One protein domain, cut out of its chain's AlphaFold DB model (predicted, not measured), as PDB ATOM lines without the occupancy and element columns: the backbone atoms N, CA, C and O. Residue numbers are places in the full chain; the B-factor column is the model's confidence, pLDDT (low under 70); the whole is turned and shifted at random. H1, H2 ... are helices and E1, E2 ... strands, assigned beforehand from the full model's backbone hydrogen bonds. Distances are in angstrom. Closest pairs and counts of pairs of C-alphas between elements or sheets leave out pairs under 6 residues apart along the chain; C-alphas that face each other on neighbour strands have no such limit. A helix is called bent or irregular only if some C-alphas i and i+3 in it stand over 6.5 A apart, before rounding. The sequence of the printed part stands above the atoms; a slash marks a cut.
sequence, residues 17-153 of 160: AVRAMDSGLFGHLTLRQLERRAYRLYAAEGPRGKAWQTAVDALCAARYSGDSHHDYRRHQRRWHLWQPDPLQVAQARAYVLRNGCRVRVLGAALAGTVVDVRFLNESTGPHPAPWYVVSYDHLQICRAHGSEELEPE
ATOM      1  N   ALA A  17       2.503  10.482   2.731       31.36
ATOM      2  CA  ALA A  17       2.954   9.598   3.810       31.36
ATOM      3  C   ALA A  17       1.855   8.617   4.253       31.36
ATOM      4  O   ALA A  17       2.121   7.436   4.460       31.36
ATOM      5  N   VAL A  18       0.598   9.066   4.292       36.72
ATOM      6  CA  VAL A  18      -0.568   8.213   4.569       36.72
ATOM      7  C   VAL A  18      -0.824   7.195   3.440       36.72
ATOM      8  O   VAL A  18      -1.236   6.072   3.723       36.72
ATOM      9  N   ARG A  19      -0.542   7.527   2.168       37.31
ATOM     10  CA  ARG A  19      -0.593   6.565   1.039       37.31
ATOM     11  C   ARG A  19       0.598   5.593   1.019       37.31
ATOM     12  O   ARG A  19       0.441   4.438   0.620       37.31
ATOM     13  N   ALA A  20       1.776   6.037   1.455       35.97
ATOM     14  CA  ALA A  20       2.968   5.196   1.575       35.97
ATOM     15  C   ALA A  20       2.862   4.203   2.750       35.97
ATOM     16  O   ALA A  20       3.291   3.059   2.623       35.97
ATOM     17  N   MET A  21       2.215   4.591   3.856       43.66
ATOM     18  CA  MET A  21       1.911   3.684   4.971       43.66
ATOM     19  C   MET A  21       0.839   2.646   4.603       43.66
ATOM     20  O   MET A  21       1.000   1.474   4.933       43.66
ATOM     21  N   ASP A  22      -0.196   3.030   3.848       47.44
ATOM     22  CA  ASP A  22      -1.254   2.115   3.376       47.44
ATOM     23  C   ASP A  22      -0.716   0.934   2.552       47.44
ATOM     24  O   ASP A  22      -1.205  -0.185   2.673       47.44
ATOM     25  N   SER A  23       0.304   1.173   1.724       44.66
ATOM     26  CA  SER A  23       0.900   0.135   0.874       44.66
ATOM     27  C   SER A  23       1.998  -0.678   1.567       44.66
ATOM     28  O   SER A  23       2.259  -1.809   1.161       44.66
ATOM     29  N   GLY A  24       2.602  -0.154   2.639       49.62
ATOM     30  CA  GLY A  24       3.588  -0.868   3.457       49.62
ATOM     31  C   GLY A  24       2.984  -1.753   4.555       49.62
ATOM     32  O   GLY A  24       3.586  -2.759   4.921       49.62
ATOM     33  N   LEU A  25       1.791  -1.427   5.072       57.41
ATOM     34  CA  LEU A  25       1.180  -2.162   6.192       57.41
ATOM     35  C   LEU A  25       0.690  -3.576   5.825       57.41
ATOM     36  O   LEU A  25       0.691  -4.456   6.689       57.41
ATOM     37  N   PHE A  26       0.295  -3.783   4.566       57.81
ATOM     38  CA  PHE A  26      -0.273  -5.040   4.060       57.81
ATOM     39  C   PHE A  26       0.326  -5.479   2.710       57.81
ATOM     40  O   PHE A  26      -0.208  -6.375   2.064       57.81
ATOM     41  N   GLY A  27       1.428  -4.857   2.267       56.03
ATOM     42  CA  GLY A  27       1.947  -4.979   0.897       56.03
ATOM     43  C   GLY A  27       2.309  -6.397   0.447       56.03
ATOM     44  O   GLY A  27       2.068  -6.729  -0.710       56.03
ATOM     45  N   HIS A  28       2.825  -7.223   1.363       66.19
ATOM     46  CA  HIS A  28       3.117  -8.643   1.150       66.19
ATOM     47  C   HIS A  28       2.862  -9.421   2.440       66.19
ATOM     48  O   HIS A  28       3.758  -9.596   3.265       66.19
ATOM     49  N   LEU A  29       1.624  -9.863   2.632       73.50
ATOM     50  CA  LEU A  29       1.266 -10.755   3.729       73.50
ATOM     51  C   LEU A  29       0.668 -12.039   3.165       73.50
ATOM     52  O   LEU A  29      -0.105 -12.023   2.203       73.50
ATOM     53  N   THR A  30       0.993 -13.155   3.810       82.19
ATOM     54  CA  THR A  30       0.180 -14.369   3.673       82.19
ATOM     55  C   THR A  30      -1.224 -14.090   4.205       82.19
ATOM     56  O   THR A  30      -1.387 -13.283   5.129       82.19
ATOM     57  N   LEU A  31      -2.235 -14.786   3.683       83.12
ATOM     58  CA  LEU A  31      -3.616 -14.625   4.153       83.12
ATOM     59  C   LEU A  31      -3.716 -14.775   5.683       83.12
ATOM     60  O   LEU A  31      -4.292 -13.930   6.356       83.12
ATOM     61  N   ARG A  32      -3.029 -15.764   6.266       86.94
ATOM     62  CA  ARG A  32      -3.010 -15.988   7.722       86.94
ATOM     63  C   ARG A  32      -2.431 -14.813   8.521       86.94
ATOM     64  O   ARG A  32      -2.882 -14.527   9.630       86.94
ATOM     65  N   GLN A  33      -1.398 -14.147   8.003       88.12
ATOM     66  CA  GLN A  33      -0.826 -12.961   8.653       88.12
ATOM     67  C   GLN A  33      -1.780 -11.771   8.563       88.12
ATOM     68  O   GLN A  33      -1.910 -11.027   9.537       88.12
ATOM     69  N   LEU A  34      -2.455 -11.613   7.424       88.00
ATOM     70  CA  LEU A  34      -3.471 -10.588   7.221       88.00
ATOM     71  C   LEU A  34      -4.653 -10.783   8.184       88.00
ATOM     72  O   LEU A  34      -4.997  -9.852   8.906       88.00
ATOM     73  N   GLU A  35      -5.188 -12.001   8.281       93.12
ATOM     74  CA  GLU A  35      -6.289 -12.372   9.182       93.12
ATOM     75  C   GLU A  35      -5.985 -12.048  10.656       93.12
ATOM     76  O   GLU A  35      -6.788 -11.427  11.357       93.12
ATOM     77  N   ARG A  36      -4.788 -12.414  11.132       93.88
ATOM     78  CA  ARG A  36      -4.336 -12.109  12.502       93.88
ATOM     79  C   ARG A  36      -4.107 -10.619  12.725       93.88
ATOM     80  O   ARG A  36      -4.353 -10.108  13.815       93.88
ATOM     81  N   ARG A  37      -3.590  -9.910  11.720       90.62
ATOM     82  CA  ARG A  37      -3.341  -8.469  11.821       90.62
ATOM     83  C   ARG A  37      -4.649  -7.685  11.864       90.62
ATOM     84  O   ARG A  37      -4.760  -6.773  12.675       90.62
ATOM     85  N   ALA A  38      -5.631  -8.077  11.057       92.31
ATOM     86  CA  ALA A  38      -6.980  -7.535  11.109       92.31
ATOM     87  C   ALA A  38      -7.611  -7.759  12.491       92.31
ATOM     88  O   ALA A  38      -8.100  -6.802  13.085       92.31
ATOM     89  N   TYR A  39      -7.489  -8.964  13.061       94.56
ATOM     90  CA  TYR A  39      -7.972  -9.228  14.422       94.56
ATOM     91  C   TYR A  39      -7.327  -8.324  15.472       94.56
ATOM     92  O   TYR A  39      -8.022  -7.781  16.322       94.56
ATOM     93  N   ARG A  40      -6.009  -8.104  15.405       92.69
ATOM     94  CA  ARG A  40      -5.324  -7.188  16.334       92.69
ATOM     95  C   ARG A  40      -5.836  -5.753  16.223       92.69
ATOM     96  O   ARG A  40      -5.967  -5.096  17.247       92.69
ATOM     97  N   LEU A  41      -6.121  -5.278  15.009       89.00
ATOM     98  CA  LEU A  41      -6.711  -3.953  14.799       89.00
ATOM     99  C   LEU A  41      -8.125  -3.885  15.384       89.00
ATOM    100  O   LEU A  41      -8.424  -2.969  16.145       89.00
ATOM    101  N   TYR A  42      -8.957  -4.885  15.090       91.94
ATOM    102  CA  TYR A  42     -10.312  -4.983  15.627       91.94
ATOM    103  C   TYR A  42     -10.324  -5.030  17.161       91.94
ATOM    104  O   TYR A  42     -11.047  -4.267  17.790       91.94
ATOM    105  N   ALA A  43      -9.490  -5.871  17.769       90.88
ATOM    106  CA  ALA A  43      -9.430  -6.023  19.219       90.88
ATOM    107  C   ALA A  43      -8.891  -4.772  19.934       90.88
ATOM    108  O   ALA A  43      -9.295  -4.493  21.058       90.88
ATOM    109  N   ALA A  44      -7.979  -4.021  19.305       88.25
ATOM    110  CA  ALA A  44      -7.389  -2.824  19.902       88.25
ATOM    111  C   ALA A  44      -8.280  -1.582  19.747       88.25
ATOM    112  O   ALA A  44      -8.412  -0.790  20.677       88.25
ATOM    113  N   GLU A  45      -8.864  -1.391  18.564       84.38
ATOM    114  CA  GLU A  45      -9.508  -0.127  18.197       84.38
ATOM    115  C   GLU A  45     -10.967  -0.281  17.751       84.38
ATOM    116  O   GLU A  45     -11.661   0.728  17.635       84.38
ATOM    117  N   GLY A  46     -11.464  -1.502  17.550       87.81
ATOM    118  CA  GLY A  46     -12.775  -1.778  16.961       87.81
ATOM    119  C   GLY A  46     -12.792  -1.627  15.431       87.81
ATOM    120  O   GLY A  46     -11.759  -1.359  14.813       87.81
ATOM    121  N   PRO A  47     -13.966  -1.775  14.784       88.19
ATOM    122  CA  PRO A  47     -14.096  -1.756  13.328       88.19
ATOM    123  C   PRO A  47     -14.129  -0.321  12.776       88.19
ATOM    124  O   PRO A  47     -15.086   0.110  12.133       88.19
ATOM    125  N   ARG A  48     -13.091   0.472  13.062       86.44
ATOM    126  CA  ARG A  48     -13.029   1.894  12.697       86.44
ATOM    127  C   ARG A  48     -11.650   2.321  12.220       86.44
ATOM    128  O   ARG A  48     -10.640   1.683  12.481       86.44
ATOM    129  N   GLY A  49     -11.623   3.467  11.549       85.19
ATOM    130  CA  GLY A  49     -10.387   4.077  11.081       85.19
ATOM    131  C   GLY A  49      -9.865   3.466   9.785       85.19
ATOM    132  O   GLY A  49     -10.302   2.419   9.311       85.19
ATOM    133  N   LYS A  50      -8.918   4.174   9.174       82.31
ATOM    134  CA  LYS A  50      -8.441   3.859   7.828       82.31
ATOM    135  C   LYS A  50      -7.714   2.514   7.755       82.31
ATOM    136  O   LYS A  50      -7.955   1.753   6.831       82.31
ATOM    137  N   ALA A  51      -6.879   2.202   8.747       82.94
ATOM    138  CA  ALA A  51      -6.128   0.946   8.789       82.94
ATOM    139  C   ALA A  51      -7.046  -0.288   8.834       82.94
ATOM    140  O   ALA A  51      -6.760  -1.282   8.171       82.94
ATOM    141  N   TRP A  52      -8.159  -0.205   9.572       88.19
ATOM    142  CA  TRP A  52      -9.189  -1.241   9.590       88.19
ATOM    143  C   TRP A  52      -9.852  -1.405   8.221       88.19
ATOM    144  O   TRP A  52      -9.895  -2.511   7.692       88.19
ATOM    145  N   GLN A  53     -10.301  -0.301   7.616       85.88
ATOM    146  CA  GLN A  53     -10.950  -0.329   6.300       85.88
ATOM    147  C   GLN A  53     -10.026  -0.946   5.234       85.88
ATOM    148  O   GLN A  53     -10.455  -1.812   4.478       85.88
ATOM    149  N   THR A  54      -8.735  -0.594   5.252       82.44
ATOM    150  CA  THR A  54      -7.712  -1.196   4.387       82.44
ATOM    151  C   THR A  54      -7.558  -2.705   4.628       82.44
ATOM    152  O   THR A  54      -7.407  -3.467   3.673       82.44
ATOM    153  N   ALA A  55      -7.604  -3.161   5.885       85.56
ATOM    154  CA  ALA A  55      -7.497  -4.580   6.226       85.56
ATOM    155  C   ALA A  55      -8.716  -5.389   5.752       85.56
ATOM    156  O   ALA A  55      -8.554  -6.486   5.223       85.56
ATOM    157  N   VAL A  56      -9.920  -4.835   5.917       86.88
ATOM    158  CA  VAL A  56     -11.179  -5.425   5.444       86.88
ATOM    159  C   VAL A  56     -11.153  -5.594   3.927       86.88
ATOM    160  O   VAL A  56     -11.366  -6.699   3.431       86.88
ATOM    161  N   ASP A  57     -10.812  -4.533   3.191       82.69
ATOM    162  CA  ASP A  57     -10.748  -4.579   1.728       82.69
ATOM    163  C   ASP A  57      -9.715  -5.621   1.260       82.69
ATOM    164  O   ASP A  57      -9.970  -6.398   0.339       82.69
ATOM    165  N   ALA A  58      -8.565  -5.704   1.941       81.19
ATOM    166  CA  ALA A  58      -7.537  -6.698   1.648       81.19
ATOM    167  C   ALA A  58      -8.001  -8.145   1.904       81.19
ATOM    168  O   ALA A  58      -7.677  -9.028   1.106       81.19
ATOM    169  N   LEU A  59      -8.748  -8.395   2.988       85.50
ATOM    170  CA  LEU A  59      -9.290  -9.718   3.320       85.50
ATOM    171  C   LEU A  59     -10.314 -10.176   2.284       85.50
ATOM    172  O   LEU A  59     -10.189 -11.278   1.747       85.50
ATOM    173  N   CYS A  60     -11.297  -9.323   1.985       82.75
ATOM    174  CA  CYS A  60     -12.329  -9.607   0.993       82.75
ATOM    175  C   CYS A  60     -11.703  -9.910  -0.369       82.75
ATOM    176  O   CYS A  60     -12.037 -10.911  -0.993       82.75
ATOM    177  N   ALA A  61     -10.724  -9.118  -0.799       76.06
ATOM    178  CA  ALA A  61     -10.097  -9.339  -2.090       76.06
ATOM    179  C   ALA A  61      -9.180 -10.557  -2.161       76.06
ATOM    180  O   ALA A  61      -9.193 -11.242  -3.179       76.06
ATOM    181  N   ALA A  62      -8.396 -10.835  -1.113       76.75
ATOM    182  CA  ALA A  62      -7.576 -12.046  -1.067       76.75
ATOM    183  C   ALA A  62      -8.455 -13.303  -1.122       76.75
ATOM    184  O   ALA A  62      -8.126 -14.269  -1.808       76.75
ATOM    185  N   ARG A  63      -9.604 -13.275  -0.438       79.00
ATOM    186  CA  ARG A  63     -10.549 -14.390  -0.441       79.00
ATOM    187  C   ARG A  63     -11.277 -14.524  -1.779       79.00
ATOM    188  O   ARG A  63     -11.362 -15.641  -2.282       79.00
ATOM    189  N   TYR A  64     -11.723 -13.412  -2.361       72.75
ATOM    190  CA  TYR A  64     -12.380 -13.375  -3.670       72.75
ATOM    191  C   TYR A  64     -11.474 -13.890  -4.794       72.75
ATOM    192  O   TYR A  64     -11.914 -14.648  -5.651       72.75
ATOM    193  N   SER A  65     -10.189 -13.516  -4.801       68.25
ATOM    194  CA  SER A  65      -9.265 -13.962  -5.849       68.25
ATOM    195  C   SER A  65      -8.787 -15.408  -5.690       68.25
ATOM    196  O   SER A  65      -8.147 -15.923  -6.605       68.25
ATOM    197  N   GLY A  66      -9.064 -16.055  -4.552       64.50
ATOM    198  CA  GLY A  66      -8.515 -17.372  -4.216       64.50
ATOM    199  C   GLY A  66      -6.995 -17.366  -4.005       64.50
ATOM    200  O   GLY A  66      -6.380 -18.431  -3.940       64.50
ATOM    201  N   ASP A  67      -6.374 -16.185  -3.904       60.94
ATOM    202  CA  ASP A  67      -4.927 -16.052  -3.770       60.94
ATOM    203  C   ASP A  67      -4.495 -16.367  -2.327       60.94
ATOM    204  O   ASP A  67      -4.992 -15.804  -1.351       60.94
ATOM    205  N   SER A  68      -3.482 -17.220  -2.170       58.00
ATOM    206  CA  SER A  68      -2.872 -17.504  -0.859       58.00
ATOM    207  C   SER A  68      -1.951 -16.376  -0.356       58.00
ATOM    208  O   SER A  68      -1.555 -16.366   0.815       58.00
ATOM    209  N   HIS A  69      -1.607 -15.424  -1.235       53.00
ATOM    210  CA  HIS A  69      -0.686 -14.309  -0.998       53.00
ATOM    211  C   HIS A  69      -1.322 -12.991  -1.459       53.00
ATOM    212  O   HIS A  69      -1.739 -12.872  -2.610       53.00
ATOM    213  N   HIS A  70      -1.374 -11.984  -0.582       53.12
ATOM    214  CA  HIS A  70      -1.950 -10.678  -0.911       53.12
ATOM    215  C   HIS A  70      -0.887  -9.721  -1.483       53.12
ATOM    216  O   HIS A  70       0.135  -9.479  -0.838       53.12
ATOM    217  N   ASP A  71      -1.146  -9.147  -2.669       60.22
ATOM    218  CA  ASP A  71      -0.412  -8.003  -3.244       60.22
ATOM    219  C   ASP A  71      -1.337  -6.781  -3.298       60.22
ATOM    220  O   ASP A  71      -2.260  -6.694  -4.119       60.22
ATOM    221  N   TYR A  72      -1.042  -5.806  -2.440       55.94
ATOM    222  CA  TYR A  72      -1.849  -4.604  -2.260       55.94
ATOM    223  C   TYR A  72      -1.943  -3.717  -3.515       55.94
ATOM    224  O   TYR A  72      -2.993  -3.136  -3.797       55.94
ATOM    225  N   ARG A  73      -0.874  -3.609  -4.317       56.16
ATOM    226  CA  ARG A  73      -0.855  -2.748  -5.519       56.16
ATOM    227  C   ARG A  73      -1.601  -3.390  -6.681       56.16
ATOM    228  O   ARG A  73      -2.262  -2.701  -7.461       56.16
ATOM    229  N   ARG A  74      -1.508  -4.714  -6.814       61.91
ATOM    230  CA  ARG A  74      -2.342  -5.483  -7.750       61.91
ATOM    231  C   ARG A  74      -3.815  -5.446  -7.332       61.91
ATOM    232  O   ARG A  74      -4.683  -5.428  -8.201       61.91
ATOM    233  N   HIS A  75      -4.077  -5.403  -6.030       60.19
ATOM    234  CA  HIS A  75      -5.412  -5.318  -5.455       60.19
ATOM    235  C   HIS A  75      -6.082  -3.951  -5.684       60.19
ATOM    236  O   HIS A  75      -7.153  -3.905  -6.285       60.19
ATOM    237  N   GLN A  76      -5.436  -2.836  -5.322       58.47
ATOM    238  CA  GLN A  76      -6.013  -1.492  -5.503       58.47
ATOM    239  C   GLN A  76      -6.402  -1.195  -6.957       58.47
ATOM    240  O   GLN A  76      -7.436  -0.582  -7.212       58.47
ATOM    241  N   ARG A  77      -5.607  -1.668  -7.929       60.03
ATOM    242  CA  ARG A  77      -5.916  -1.495  -9.358       60.03
ATOM    243  C   ARG A  77      -7.176  -2.238  -9.805       60.03
ATOM    244  O   ARG A  77      -7.819  -1.786 -10.743       60.03
ATOM    245  N   ARG A  78      -7.531  -3.348  -9.149       57.81
ATOM    246  CA  ARG A  78      -8.757  -4.108  -9.435       57.81
ATOM    247  C   ARG A  78      -9.965  -3.588  -8.653       57.81
ATOM    248  O   ARG A  78     -11.059  -3.577  -9.195       57.81
ATOM    249  N   TRP A  79      -9.762  -3.067  -7.443       56.94
ATOM    250  CA  TRP A  79     -10.844  -2.590  -6.572       56.94
ATOM    251  C   TRP A  79     -11.696  -1.463  -7.176       56.94
ATOM    252  O   TRP A  79     -12.911  -1.435  -7.001       56.94
ATOM    253  N   HIS A  80     -11.092  -0.551  -7.946       53.00
ATOM    254  CA  HIS A  80     -11.836   0.511  -8.640       53.00
ATOM    255  C   HIS A  80     -12.813  -0.010  -9.707       53.00
ATOM    256  O   HIS A  80     -13.723   0.717 -10.088       53.00
ATOM    257  N   LEU A  81     -12.650  -1.255 -10.164       51.66
ATOM    258  CA  LEU A  81     -13.558  -1.914 -11.108       51.66
ATOM    259  C   LEU A  81     -14.728  -2.618 -10.402       51.66
ATOM    260  O   LEU A  81     -15.612  -3.147 -11.068       51.66
ATOM    261  N   TRP A  82     -14.729  -2.643  -9.066       58.53
ATOM    262  CA  TRP A  82     -15.647  -3.440  -8.250       58.53
ATOM    263  C   TRP A  82     -16.516  -2.598  -7.320       58.53
ATOM    264  O   TRP A  82     -17.157  -3.159  -6.436       58.53
ATOM    265  N   GLN A  83     -16.551  -1.273  -7.508       64.06
ATOM    266  CA  GLN A  83     -17.465  -0.414  -6.759       64.06
ATOM    267  C   GLN A  83     -18.895  -0.627  -7.267       64.06
ATOM    268  O   GLN A  83     -19.171  -0.328  -8.430       64.06
ATOM    269  N   PRO A  84     -19.793  -1.164  -6.429       66.81
ATOM    270  CA  PRO A  84     -21.176  -1.377  -6.820       66.81
ATOM    271  C   PRO A  84     -21.960  -0.062  -6.867       66.81
ATOM    272  O   PRO A  84     -21.593   0.921  -6.217       66.81
ATOM    273  N   ASP A  85     -23.061  -0.061  -7.617       73.81
ATOM    274  CA  ASP A  85     -23.968   1.083  -7.690       73.81
ATOM    275  C   ASP A  85     -24.488   1.449  -6.277       73.81
ATOM    276  O   ASP A  85     -25.013   0.576  -5.571       73.81
ATOM    277  N   PRO A  86     -24.369   2.718  -5.833       72.50
ATOM    278  CA  PRO A  86     -24.798   3.137  -4.498       72.50
ATOM    279  C   PRO A  86     -26.273   2.852  -4.182       72.50
ATOM    280  O   PRO A  86     -26.603   2.568  -3.029       72.50
ATOM    281  N   LEU A  87     -27.159   2.918  -5.179       76.81
ATOM    282  CA  LEU A  87     -28.581   2.618  -5.035       76.81
ATOM    283  C   LEU A  87     -28.794   1.122  -4.781       76.81
ATOM    284  O   LEU A  87     -29.544   0.755  -3.877       76.81
ATOM    285  N   GLN A  88     -28.091   0.261  -5.523       72.81
ATOM    286  CA  GLN A  88     -28.156  -1.191  -5.327       72.81
ATOM    287  C   GLN A  88     -27.607  -1.596  -3.956       72.81
ATOM    288  O   GLN A  88     -28.200  -2.428  -3.271       72.81
ATOM    289  N   VAL A  89     -26.526  -0.953  -3.501       77.12
ATOM    290  CA  VAL A  89     -26.010  -1.137  -2.136       77.12
ATOM    291  C   VAL A  89     -27.041  -0.716  -1.094       77.12
ATOM    292  O   VAL A  89     -27.249  -1.428  -0.114       77.12
ATOM    293  N   ALA A  90     -27.689   0.436  -1.278       77.12
ATOM    294  CA  ALA A  90     -28.695   0.924  -0.341       77.12
ATOM    295  C   ALA A  90     -29.886  -0.040  -0.225       77.12
ATOM    296  O   ALA A  90     -30.345  -0.304   0.884       77.12
ATOM    297  N   GLN A  91     -30.335  -0.611  -1.344       75.25
ATOM    298  CA  GLN A  91     -31.394  -1.623  -1.368       75.25
ATOM    299  C   GLN A  91     -30.952  -2.932  -0.699       75.25
ATOM    300  O   GLN A  91     -31.680  -3.478   0.128       75.25
ATOM    301  N   ALA A  92     -29.739  -3.407  -0.993       75.12
ATOM    302  CA  ALA A  92     -29.216  -4.651  -0.435       75.12
ATOM    303  C   ALA A  92     -28.963  -4.564   1.083       75.12
ATOM    304  O   ALA A  92     -29.168  -5.540   1.804       75.12
ATOM    305  N   ARG A  93     -28.595  -3.382   1.602       78.38
ATOM    306  CA  ARG A  93     -28.367  -3.141   3.041       78.38
ATOM    307  C   ARG A  93     -29.560  -3.463   3.939       78.38
ATOM    308  O   ARG A  93     -29.351  -3.695   5.125       78.38
ATOM    309  N   ALA A  94     -30.785  -3.481   3.415       75.88
ATOM    310  CA  ALA A  94     -31.960  -3.850   4.203       75.88
ATOM    311  C   ALA A  94     -31.942  -5.323   4.659       75.88
ATOM    312  O   ALA A  94     -32.579  -5.652   5.657       75.88
ATOM    313  N   TYR A  95     -31.188  -6.181   3.966       76.06
ATOM    314  CA  TYR A  95     -31.216  -7.636   4.142       76.06
ATOM    315  C   TYR A  95     -29.873  -8.237   4.577       76.06
ATOM    316  O   TYR A  95     -29.757  -9.454   4.694       76.06
ATOM    317  N   VAL A  96     -28.847  -7.411   4.816       86.69
ATOM    318  CA  VAL A  96     -27.534  -7.906   5.256       86.69
ATOM    319  C   VAL A  96     -27.475  -8.139   6.756       86.69
ATOM    320  O   VAL A  96     -28.116  -7.444   7.549       86.69
ATOM    321  N   LEU A  97     -26.627  -9.087   7.150       87.19
ATOM    322  CA  LEU A  97     -26.293  -9.299   8.554       87.19
ATOM    323  C   LEU A  97     -25.614  -8.051   9.115       87.19
ATOM    324  O   LEU A  97     -24.783  -7.422   8.459       87.19
ATOM    325  N   ARG A  98     -25.992  -7.674  10.336       89.44
ATOM    326  CA  ARG A  98     -25.460  -6.482  10.997       89.44
ATOM    327  C   ARG A  98     -24.150  -6.810  11.703       89.44
ATOM    328  O   ARG A  98     -23.925  -7.938  12.137       89.44
ATOM    329  N   ASN A  99     -23.314  -5.794  11.899       90.88
ATOM    330  CA  ASN A  99     -22.179  -5.910  12.812       90.88
ATOM    331  C   ASN A  99     -22.680  -6.327  14.206       90.88
ATOM    332  O   ASN A  99     -23.674  -5.793  14.698       90.88
ATOM    333  N   GLY A 100     -21.988  -7.278  14.827       91.19
ATOM    334  CA  GLY A 100     -22.374  -7.913  16.086       91.19
ATOM    335  C   GLY A 100     -23.222  -9.177  15.925       91.19
ATOM    336  O   GLY A 100     -23.347  -9.924  16.892       91.19
ATOM    337  N   CYS A 101     -23.768  -9.470  14.736       92.38
ATOM    338  CA  CYS A 101     -24.484 -10.725  14.508       92.38
ATOM    339  C   CYS A 101     -23.546 -11.923  14.677       92.38
ATOM    340  O   CYS A 101     -22.452 -11.963  14.108       92.38
ATOM    341  N   ARG A 102     -24.004 -12.916  15.439       93.94
ATOM    342  CA  ARG A 102     -23.359 -14.220  15.547       93.94
ATOM    343  C   ARG A 102     -23.687 -15.050  14.314       93.94
ATOM    344  O   ARG A 102     -24.839 -15.104  13.888       93.94
ATOM    345  N   VAL A 103     -22.663 -15.653  13.724       92.94
ATOM    346  CA  VAL A 103     -22.786 -16.415  12.480       92.94
ATOM    347  C   VAL A 103     -21.974 -17.689  12.556       92.94
ATOM    348  O   VAL A 103     -20.843 -17.705  13.046       92.94
ATOM    349  N   ARG A 104     -22.535 -18.759  12.014       92.38
ATOM    350  CA  ARG A 104     -21.841 -20.014  11.791       92.38
ATOM    351  C   ARG A 104     -21.432 -20.090  10.327       92.38
ATOM    352  O   ARG A 104     -22.255 -19.885   9.442       92.38
ATOM    353  N   VAL A 105     -20.162 -20.397  10.078       87.69
ATOM    354  CA  VAL A 105     -19.721 -20.772   8.730       87.69
ATOM    355  C   VAL A 105     -20.116 -22.213   8.467       87.69
ATOM    356  O   VAL A 105     -19.915 -23.072   9.329       87.69
ATOM    357  N   LEU A 106     -20.627 -22.486   7.271       82.44
ATOM    358  CA  LEU A 106     -20.926 -23.843   6.832       82.44
ATOM    359  C   LEU A 106     -19.700 -24.757   7.015       82.44
ATOM    360  O   LEU A 106     -18.623 -24.513   6.474       82.44
ATOM    361  N   GLY A 107     -19.859 -25.810   7.820       76.56
ATOM    362  CA  GLY A 107     -18.789 -26.765   8.135       76.56
ATOM    363  C   GLY A 107     -17.796 -26.325   9.222       76.56
ATOM    364  O   GLY A 107     -16.920 -27.110   9.581       76.56
ATOM    365  N   ALA A 108     -17.921 -25.120   9.789       80.62
ATOM    366  CA  ALA A 108     -17.145 -24.713  10.957       80.62
ATOM    367  C   ALA A 108     -17.807 -25.189  12.261       80.62
ATOM    368  O   ALA A 108     -19.024 -25.125  12.423       80.62
ATOM    369  N   ALA A 109     -16.985 -25.639  13.214       81.12
ATOM    370  CA  ALA A 109     -17.459 -26.138  14.508       81.12
ATOM    371  C   ALA A 109     -17.898 -25.024  15.472       81.12
ATOM    372  O   ALA A 109     -18.703 -25.265  16.365       81.12
ATOM    373  N   LEU A 110     -17.349 -23.817  15.315       86.19
ATOM    374  CA  LEU A 110     -17.579 -22.690  16.215       86.19
ATOM    375  C   LEU A 110     -18.031 -21.469  15.423       86.19
ATOM    376  O   LEU A 110     -17.457 -21.145  14.381       86.19
ATOM    377  N   ALA A 111     -19.031 -20.772  15.954       92.00
ATOM    378  CA  ALA A 111     -19.519 -19.531  15.380       92.00
ATOM    379  C   ALA A 111     -18.576 -18.350  15.646       92.00
ATOM    380  O   ALA A 111     -17.891 -18.268  16.677       92.00
ATOM    381  N   GLY A 112     -18.579 -17.416  14.702       94.44
ATOM    382  CA  GLY A 112     -17.902 -16.131  14.779       94.44
ATOM    383  C   GLY A 112     -18.887 -14.970  14.902       94.44
ATOM    384  O   GLY A 112     -20.097 -15.160  15.025       94.44
ATOM    385  N   THR A 113     -18.354 -13.754  14.877       95.81
ATOM    386  CA  THR A 113     -19.137 -12.516  14.984       95.81
ATOM    387  C   THR A 113     -18.875 -11.632  13.772       95.81
ATOM    388  O   THR A 113     -17.722 -11.380  13.433       95.81
ATOM    389  N   VAL A 114     -19.919 -11.136  13.109       95.56
ATOM    390  CA  VAL A 114     -19.777 -10.175  12.003       95.56
ATOM    391  C   VAL A 114     -19.222  -8.859  12.546       95.56
ATOM    392  O   VAL A 114     -19.789  -8.275  13.468       95.56
ATOM    393  N   VAL A 115     -18.124  -8.370  11.975       95.44
ATOM    394  CA  VAL A 115     -17.452  -7.130  12.403       95.44
ATOM    395  C   VAL A 115     -17.380  -6.064  11.309       95.44
ATOM    396  O   VAL A 115     -17.206  -4.890  11.630       95.44
ATOM    397  N   ASP A 116     -17.540  -6.442  10.039       94.12
ATOM    398  CA  ASP A 116     -17.712  -5.512   8.914       94.12
ATOM    399  C   ASP A 116     -18.471  -6.193   7.765       94.12
ATOM    400  O   ASP A 116     -18.501  -7.424   7.668       94.12
ATOM    401  N   VAL A 117     -19.043  -5.380   6.873       90.25
ATOM    402  CA  VAL A 117     -19.754  -5.821   5.670       90.25
ATOM    403  C   VAL A 117     -19.300  -4.975   4.487       90.25
ATOM    404  O   VAL A 117     -19.395  -3.744   4.497       90.25
ATOM    405  N   ARG A 118     -18.847  -5.645   3.429       85.50
ATOM    406  CA  ARG A 118     -18.495  -5.044   2.144       85.50
ATOM    407  C   ARG A 118     -19.452  -5.503   1.068       85.50
ATOM    408  O   ARG A 118     -19.873  -6.644   1.058       85.50
ATOM    409  N   PHE A 119     -19.758  -4.619   0.135       80.12
ATOM    410  CA  PHE A 119     -20.472  -4.988  -1.078       80.12
ATOM    411  C   PHE A 119     -19.452  -5.041  -2.199       80.12
ATOM    412  O   PHE A 119     -18.811  -4.028  -2.489       80.12
ATOM    413  N   LEU A 120     -19.280  -6.221  -2.783       72.06
ATOM    414  CA  LEU A 120     -18.427  -6.410  -3.947       72.06
ATOM    415  C   LEU A 120     -19.310  -6.575  -5.177       72.06
ATOM    416  O   LEU A 120     -20.362  -7.211  -5.117       72.06
ATOM    417  N   ASN A 121     -18.881  -6.001  -6.298       62.94
ATOM    418  CA  ASN A 121     -19.534  -6.258  -7.573       62.94
ATOM    419  C   ASN A 121     -19.025  -7.600  -8.123       62.94
ATOM    420  O   ASN A 121     -17.933  -7.677  -8.690       62.94
ATOM    421  N   GLU A 122     -19.786  -8.667  -7.901       58.50
ATOM    422  CA  GLU A 122     -19.530  -9.966  -8.517       58.50
ATOM    423  C   GLU A 122     -19.883  -9.894 -10.001       58.50
ATOM    424  O   GLU A 122     -21.009  -9.566 -10.369       58.50
ATOM    425  N   SER A 123     -18.927 -10.210 -10.879       48.75
ATOM    426  CA  SER A 123     -19.102 -10.067 -12.334       48.75
ATOM    427  C   SER A 123     -20.198 -10.961 -12.930       48.75
ATOM    428  O   SER A 123     -20.498 -10.845 -14.113       48.75
ATOM    429  N   THR A 124     -20.752 -11.883 -12.142       51.84
ATOM    430  CA  THR A 124     -21.705 -12.916 -12.568       51.84
ATOM    431  C   THR A 124     -23.072 -12.820 -11.885       51.84
ATOM    432  O   THR A 124     -23.959 -13.595 -12.232       51.84
ATOM    433  N   GLY A 125     -23.262 -11.900 -10.932       52.81
ATOM    434  CA  GLY A 125     -24.506 -11.750 -10.170       52.81
ATOM    435  C   GLY A 125     -25.322 -10.518 -10.590       52.81
ATOM    436  O   GLY A 125     -24.741  -9.511 -10.989       52.81
ATOM    437  N   PRO A 126     -26.667 -10.547 -10.489       49.22
ATOM    438  CA  PRO A 126     -27.515  -9.394 -10.814       49.22
ATOM    439  C   PRO A 126     -27.447  -8.259  -9.773       49.22
ATOM    440  O   PRO A 126     -27.941  -7.162 -10.032       49.22
ATOM    441  N   HIS A 127     -26.847  -8.508  -8.604       57.38
ATOM    442  CA  HIS A 127     -26.745  -7.570  -7.488       57.38
ATOM    443  C   HIS A 127     -25.377  -7.687  -6.811       57.38
ATOM    444  O   HIS A 127     -24.787  -8.770  -6.833       57.38
ATOM    445  N   PRO A 128     -24.878  -6.615  -6.172       67.75
ATOM    446  CA  PRO A 128     -23.649  -6.703  -5.404       67.75
ATOM    447  C   PRO A 128     -23.834  -7.655  -4.226       67.75
ATOM    448  O   PRO A 128     -24.676  -7.423  -3.354       67.75
ATOM    449  N   ALA A 129     -23.041  -8.723  -4.198       75.50
ATOM    450  CA  ALA A 129     -23.102  -9.699  -3.128       75.50
ATOM    451  C   ALA A 129     -22.445  -9.113  -1.866       75.50
ATOM    452  O   ALA A 129     -21.355  -8.521  -1.944       75.50
ATOM    453  N   PRO A 130     -23.090  -9.228  -0.691       84.50
ATOM    454  CA  PRO A 130     -22.471  -8.828   0.553       84.50
ATOM    455  C   PRO A 130     -21.413  -9.853   0.961       84.50
ATOM    456  O   PRO A 130     -21.651 -11.056   1.026       84.50
ATOM    457  N   TRP A 131     -20.241  -9.334   1.277       87.50
ATOM    458  CA  TRP A 131     -19.108 -10.029   1.846       87.50
ATOM    459  C   TRP A 131     -18.957  -9.610   3.300       87.50
ATOM    460  O   TRP A 131     -18.991  -8.425   3.630       87.50
ATOM    461  N   TYR A 132     -18.760 -10.582   4.175       91.25
ATOM    462  CA  TYR A 132     -18.748 -10.378   5.614       91.25
ATOM    463  C   TYR A 132     -17.351 -10.617   6.160       91.25
ATOM    464  O   TYR A 132     -16.739 -11.641   5.868       91.25
ATOM    465  N   VAL A 133     -16.852  -9.704   6.991       94.44
ATOM    466  CA  VAL A 133     -15.677  -9.979   7.820       94.44
ATOM    467  C   VAL A 133     -16.162 -10.469   9.170       94.44
ATOM    468  O   VAL A 133     -16.905  -9.774   9.860       94.44
ATOM    469  N   VAL A 134     -15.731 -11.670   9.537       96.12
ATOM    470  CA  VAL A 134     -16.139 -12.370  10.753       96.12
ATOM    471  C   VAL A 134     -14.934 -12.511  11.679       96.12
ATOM    472  O   VAL A 134     -13.868 -12.960  11.245       96.12
ATOM    473  N   SER A 135     -15.076 -12.119  12.946       96.69
ATOM    474  CA  SER A 135     -14.092 -12.400  13.990       96.69
ATOM    475  C   SER A 135     -14.310 -13.789  14.586       96.69
ATOM    476  O   SER A 135     -15.434 -14.211  14.863       96.69
ATOM    477  N   TYR A 136     -13.203 -14.491  14.807       95.19
ATOM    478  CA  TYR A 136     -13.151 -15.753  15.533       95.19
ATOM    479  C   TYR A 136     -12.210 -15.579  16.713       95.19
ATOM    480  O   TYR A 136     -11.010 -15.838  16.604       95.19
ATOM    481  N   ASP A 137     -12.743 -15.129  17.844       93.31
ATOM    482  CA  ASP A 137     -11.933 -14.741  19.004       93.31
ATOM    483  C   ASP A 137     -11.086 -15.908  19.537       93.31
ATOM    484  O   ASP A 137      -9.915 -15.735  19.875       93.31
ATOM    485  N   HIS A 138     -11.630 -17.128  19.490       91.12
ATOM    486  CA  HIS A 138     -10.934 -18.359  19.878       91.12
ATOM    487  C   HIS A 138      -9.728 -18.697  18.978       91.12
ATOM    488  O   HIS A 138      -8.798 -19.368  19.417       91.12
ATOM    489  N   LEU A 139      -9.719 -18.220  17.730       93.12
ATOM    490  CA  LEU A 139      -8.595 -18.361  16.794       93.12
ATOM    491  C   LEU A 139      -7.749 -17.088  16.690       93.12
ATOM    492  O   LEU A 139      -6.671 -17.121  16.090       93.12
ATOM    493  N   GLN A 140      -8.231 -15.979  17.257       95.81
ATOM    494  CA  GLN A 140      -7.641 -14.647  17.161       95.81
ATOM    495  C   GLN A 140      -7.409 -14.212  15.706       95.81
ATOM    496  O   GLN A 140      -6.327 -13.741  15.333       95.81
ATOM    497  N   ILE A 141      -8.426 -14.414  14.865       95.31
ATOM    498  CA  ILE A 141      -8.417 -14.032  13.449       95.31
ATOM    499  C   ILE A 141      -9.701 -13.303  13.055       95.31
ATOM    500  O   ILE A 141     -10.766 -13.550  13.617       95.31
ATOM    501  N   CYS A 142      -9.593 -12.446  12.043       95.69
ATOM    502  CA  CYS A 142     -10.726 -11.983  11.251       95.69
ATOM    503  C   CYS A 142     -10.613 -12.577   9.848       95.69
ATOM    504  O   CYS A 142      -9.534 -12.522   9.260       95.69
ATOM    505  N   ARG A 143     -11.705 -13.116   9.308       93.81
ATOM    506  CA  ARG A 143     -11.745 -13.746   7.981       93.81
ATOM    507  C   ARG A 143     -12.927 -13.226   7.171       93.81
ATOM    508  O   ARG A 143     -13.987 -12.969   7.732       93.81
ATOM    509  N   ALA A 144     -12.724 -13.067   5.865       91.19
ATOM    510  CA  ALA A 144     -13.784 -12.704   4.932       91.19
ATOM    511  C   ALA A 144     -14.540 -13.944   4.431       91.19
ATOM    512  O   ALA A 144     -13.915 -14.966   4.143       91.19
ATOM    513  N   HIS A 145     -15.855 -13.810   4.294       89.12
ATOM    514  CA  HIS A 145     -16.789 -14.846   3.863       89.12
ATOM    515  C   HIS A 145     -17.794 -14.277   2.860       89.12
ATOM    516  O   HIS A 145     -18.245 -13.137   3.019       89.12
ATOM    517  N   GLY A 146     -18.145 -15.079   1.855       86.44
ATOM    518  CA  GLY A 146     -19.298 -14.815   0.998       86.44
ATOM    519  C   GLY A 146     -20.605 -15.008   1.766       86.44
ATOM    520  O   GLY A 146     -20.646 -15.676   2.803       86.44
ATOM    521  N   SER A 147     -21.683 -14.396   1.283       84.81
ATOM    522  CA  SER A 147     -23.007 -14.477   1.914       84.81
ATOM    523  C   SER A 147     -23.557 -15.898   2.029       84.81
ATOM    524  O   SER A 147     -24.233 -16.228   2.995       84.81
ATOM    525  N   GLU A 148     -23.217 -16.739   1.064       83.31
ATOM    526  CA  GLU A 148     -23.590 -18.141   0.943       83.31
ATOM    527  C   GLU A 148     -22.844 -19.054   1.922       83.31
ATOM    528  O   GLU A 148     -23.257 -20.190   2.137       83.31
ATOM    529  N   GLU A 149     -21.749 -18.575   2.523       86.00
ATOM    530  CA  GLU A 149     -20.958 -19.343   3.489       86.00
ATOM    531  C   GLU A 149     -21.481 -19.199   4.929       86.00
ATOM    532  O   GLU A 149     -21.013 -19.925   5.810       86.00
ATOM    533  N   LEU A 150     -22.397 -18.256   5.188       88.50
ATOM    534  CA  LEU A 150     -22.812 -17.860   6.532       88.50
ATOM    535  C   LEU A 150     -24.275 -18.169   6.824       88.50
ATOM    536  O   LEU A 150     -25.180 -17.768   6.100       88.50
ATOM    537  N   GLU A 151     -24.496 -18.762   7.990       88.94
ATOM    538  CA  GLU A 151     -25.811 -18.906   8.596       88.94
ATOM    539  C   GLU A 151     -25.861 -18.083   9.889       88.94
ATOM    540  O   GLU A 151     -24.968 -18.222  10.734       88.94
ATOM    541  N   PRO A 152     -26.870 -17.220  10.088       88.12
ATOM    542  CA  PRO A 152     -27.070 -16.554  11.369       88.12
ATOM    543  C   PRO A 152     -27.300 -17.599  12.458       88.12
ATOM    544  O   PRO A 152     -28.117 -18.503  12.276       88.12
ATOM    545  N   GLU A 153     -26.629 -17.463  13.603       86.88
ATOM    546  CA  GLU A 153     -27.089 -18.190  14.783       86.88
ATOM    547  C   GLU A 153     -28.451 -17.606  15.153       86.88
ATOM    548  O   GLU A 153     -28.569 -16.419  15.470       86.88
TER     549      GLU A 153
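What this domain is: This is residues 17 to 153 of the 160 residues of an uncharacterized protein of Streptomyces sp. WAC05292 (UniProt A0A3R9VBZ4). A strongly twisted sheet of five strands, curled like part of a barrel and folded back at E4, has the helical hairpin H2 and H3 packed across it, H3 over E6, E5 and E4. Beyond the hairpin lie H1, H4 and the small two-stranded sheet E1 E2, while H5 only grazes the large sheet. The printed part has 137 residues, with five named helices and seven named strands in the order H1 E1 H2 H3 E2 H4 H5 E3 E4 E5 E6 E7. The large sheet runs E6 E5 E4 E3 E7, antiparallel throughout, and the class is mixed, helices and strands. The whole is compact, with a radius of gyration of the C-alphas of 14.4 A and spans of 40 by 36 by 26 A.

How they stand to each other: E3, residues 102 to 105, E4, 112 to 120, E5, 129 to 136, and E6, 141 to 146, form a meander, each strand the antiparallel neighbour of the one before. N 131 and O 118 of E5 and E4 are 2.7 A apart, N 134 and O 143 of E5 and E6 2.8 A, and N 112 and O 103 of E4 and E3 2.8 A, within hydrogen-bond range. E7, residues 150 to 152, is an edge strand beside E3, with N 104 and O 151 at 2.8 A. In this folded sheet, one sheet bent back into two leaves, E6 and E5 face E3 and E7, with E4 as the hinge; E4 bends by 68 degrees at residue 115. H3, residues 49 to 64, is on the sheet at a height of 8.5 A; its closest C-alphas to E6 are those of Cys 60 and Ala 144, 5.2 A. H2, residues 31 to 45, is on the sheet at a height of 7.6 A; its closest C-alphas to E6 are those of Arg 36 and Ile 141, 4.6 A. H2 and H3 touch as a hairpin, closest at the C-alphas of Ala 38 and Ala 55, 5.7 A, at a shallow tilt of 27 degrees, opposite ways. H4, residues 72 to 79, only just touches H3, with 3 pairs of C-alphas within 8 A, made by residues 58 to 61 of H3 alone; the closest are Ala 61 and His 75, 7.0 A. E1, residues 28 to 30, and E2, 69 to 71, are antiparallel, with N 70 and O 29 at 3.1 A. H1, residues 17 to 25, is close to H3 but not clearly touching, with the C-alphas of Asp 22 and Thr 54 at 7.3 A. H5, residues 86 to 92, only grazes the large sheet. Every O i to N i+4 pair is within hydrogen-bond range in H1, H2, H3 and H5, against 2 of 4 in H4.

Where its parts are: From first to last C-alpha, E5 is 22.0 A long, E4 21.1 A, E6 16.6 A, H3 22.9 A, H2 21.0 A and H1 12.1 A. H1 begins at C-alpha 17, (2.954, 9.598, 3.810), H3 ends at C-alpha 64, (-12.380, -13.375, -3.670), and E7 ends at C-alpha 152, (-27.070, -16.554, 11.369).

The domain as a whole: The two C-alphas farthest apart, those of Ala 17 and Gly 107, are 42.6 A apart. The printed part has no cut, and no link is long. The mean pLDDT of the printed part is 77.1, and residues 17 to 28, 65 to 84 and 121 to 128 are under 70.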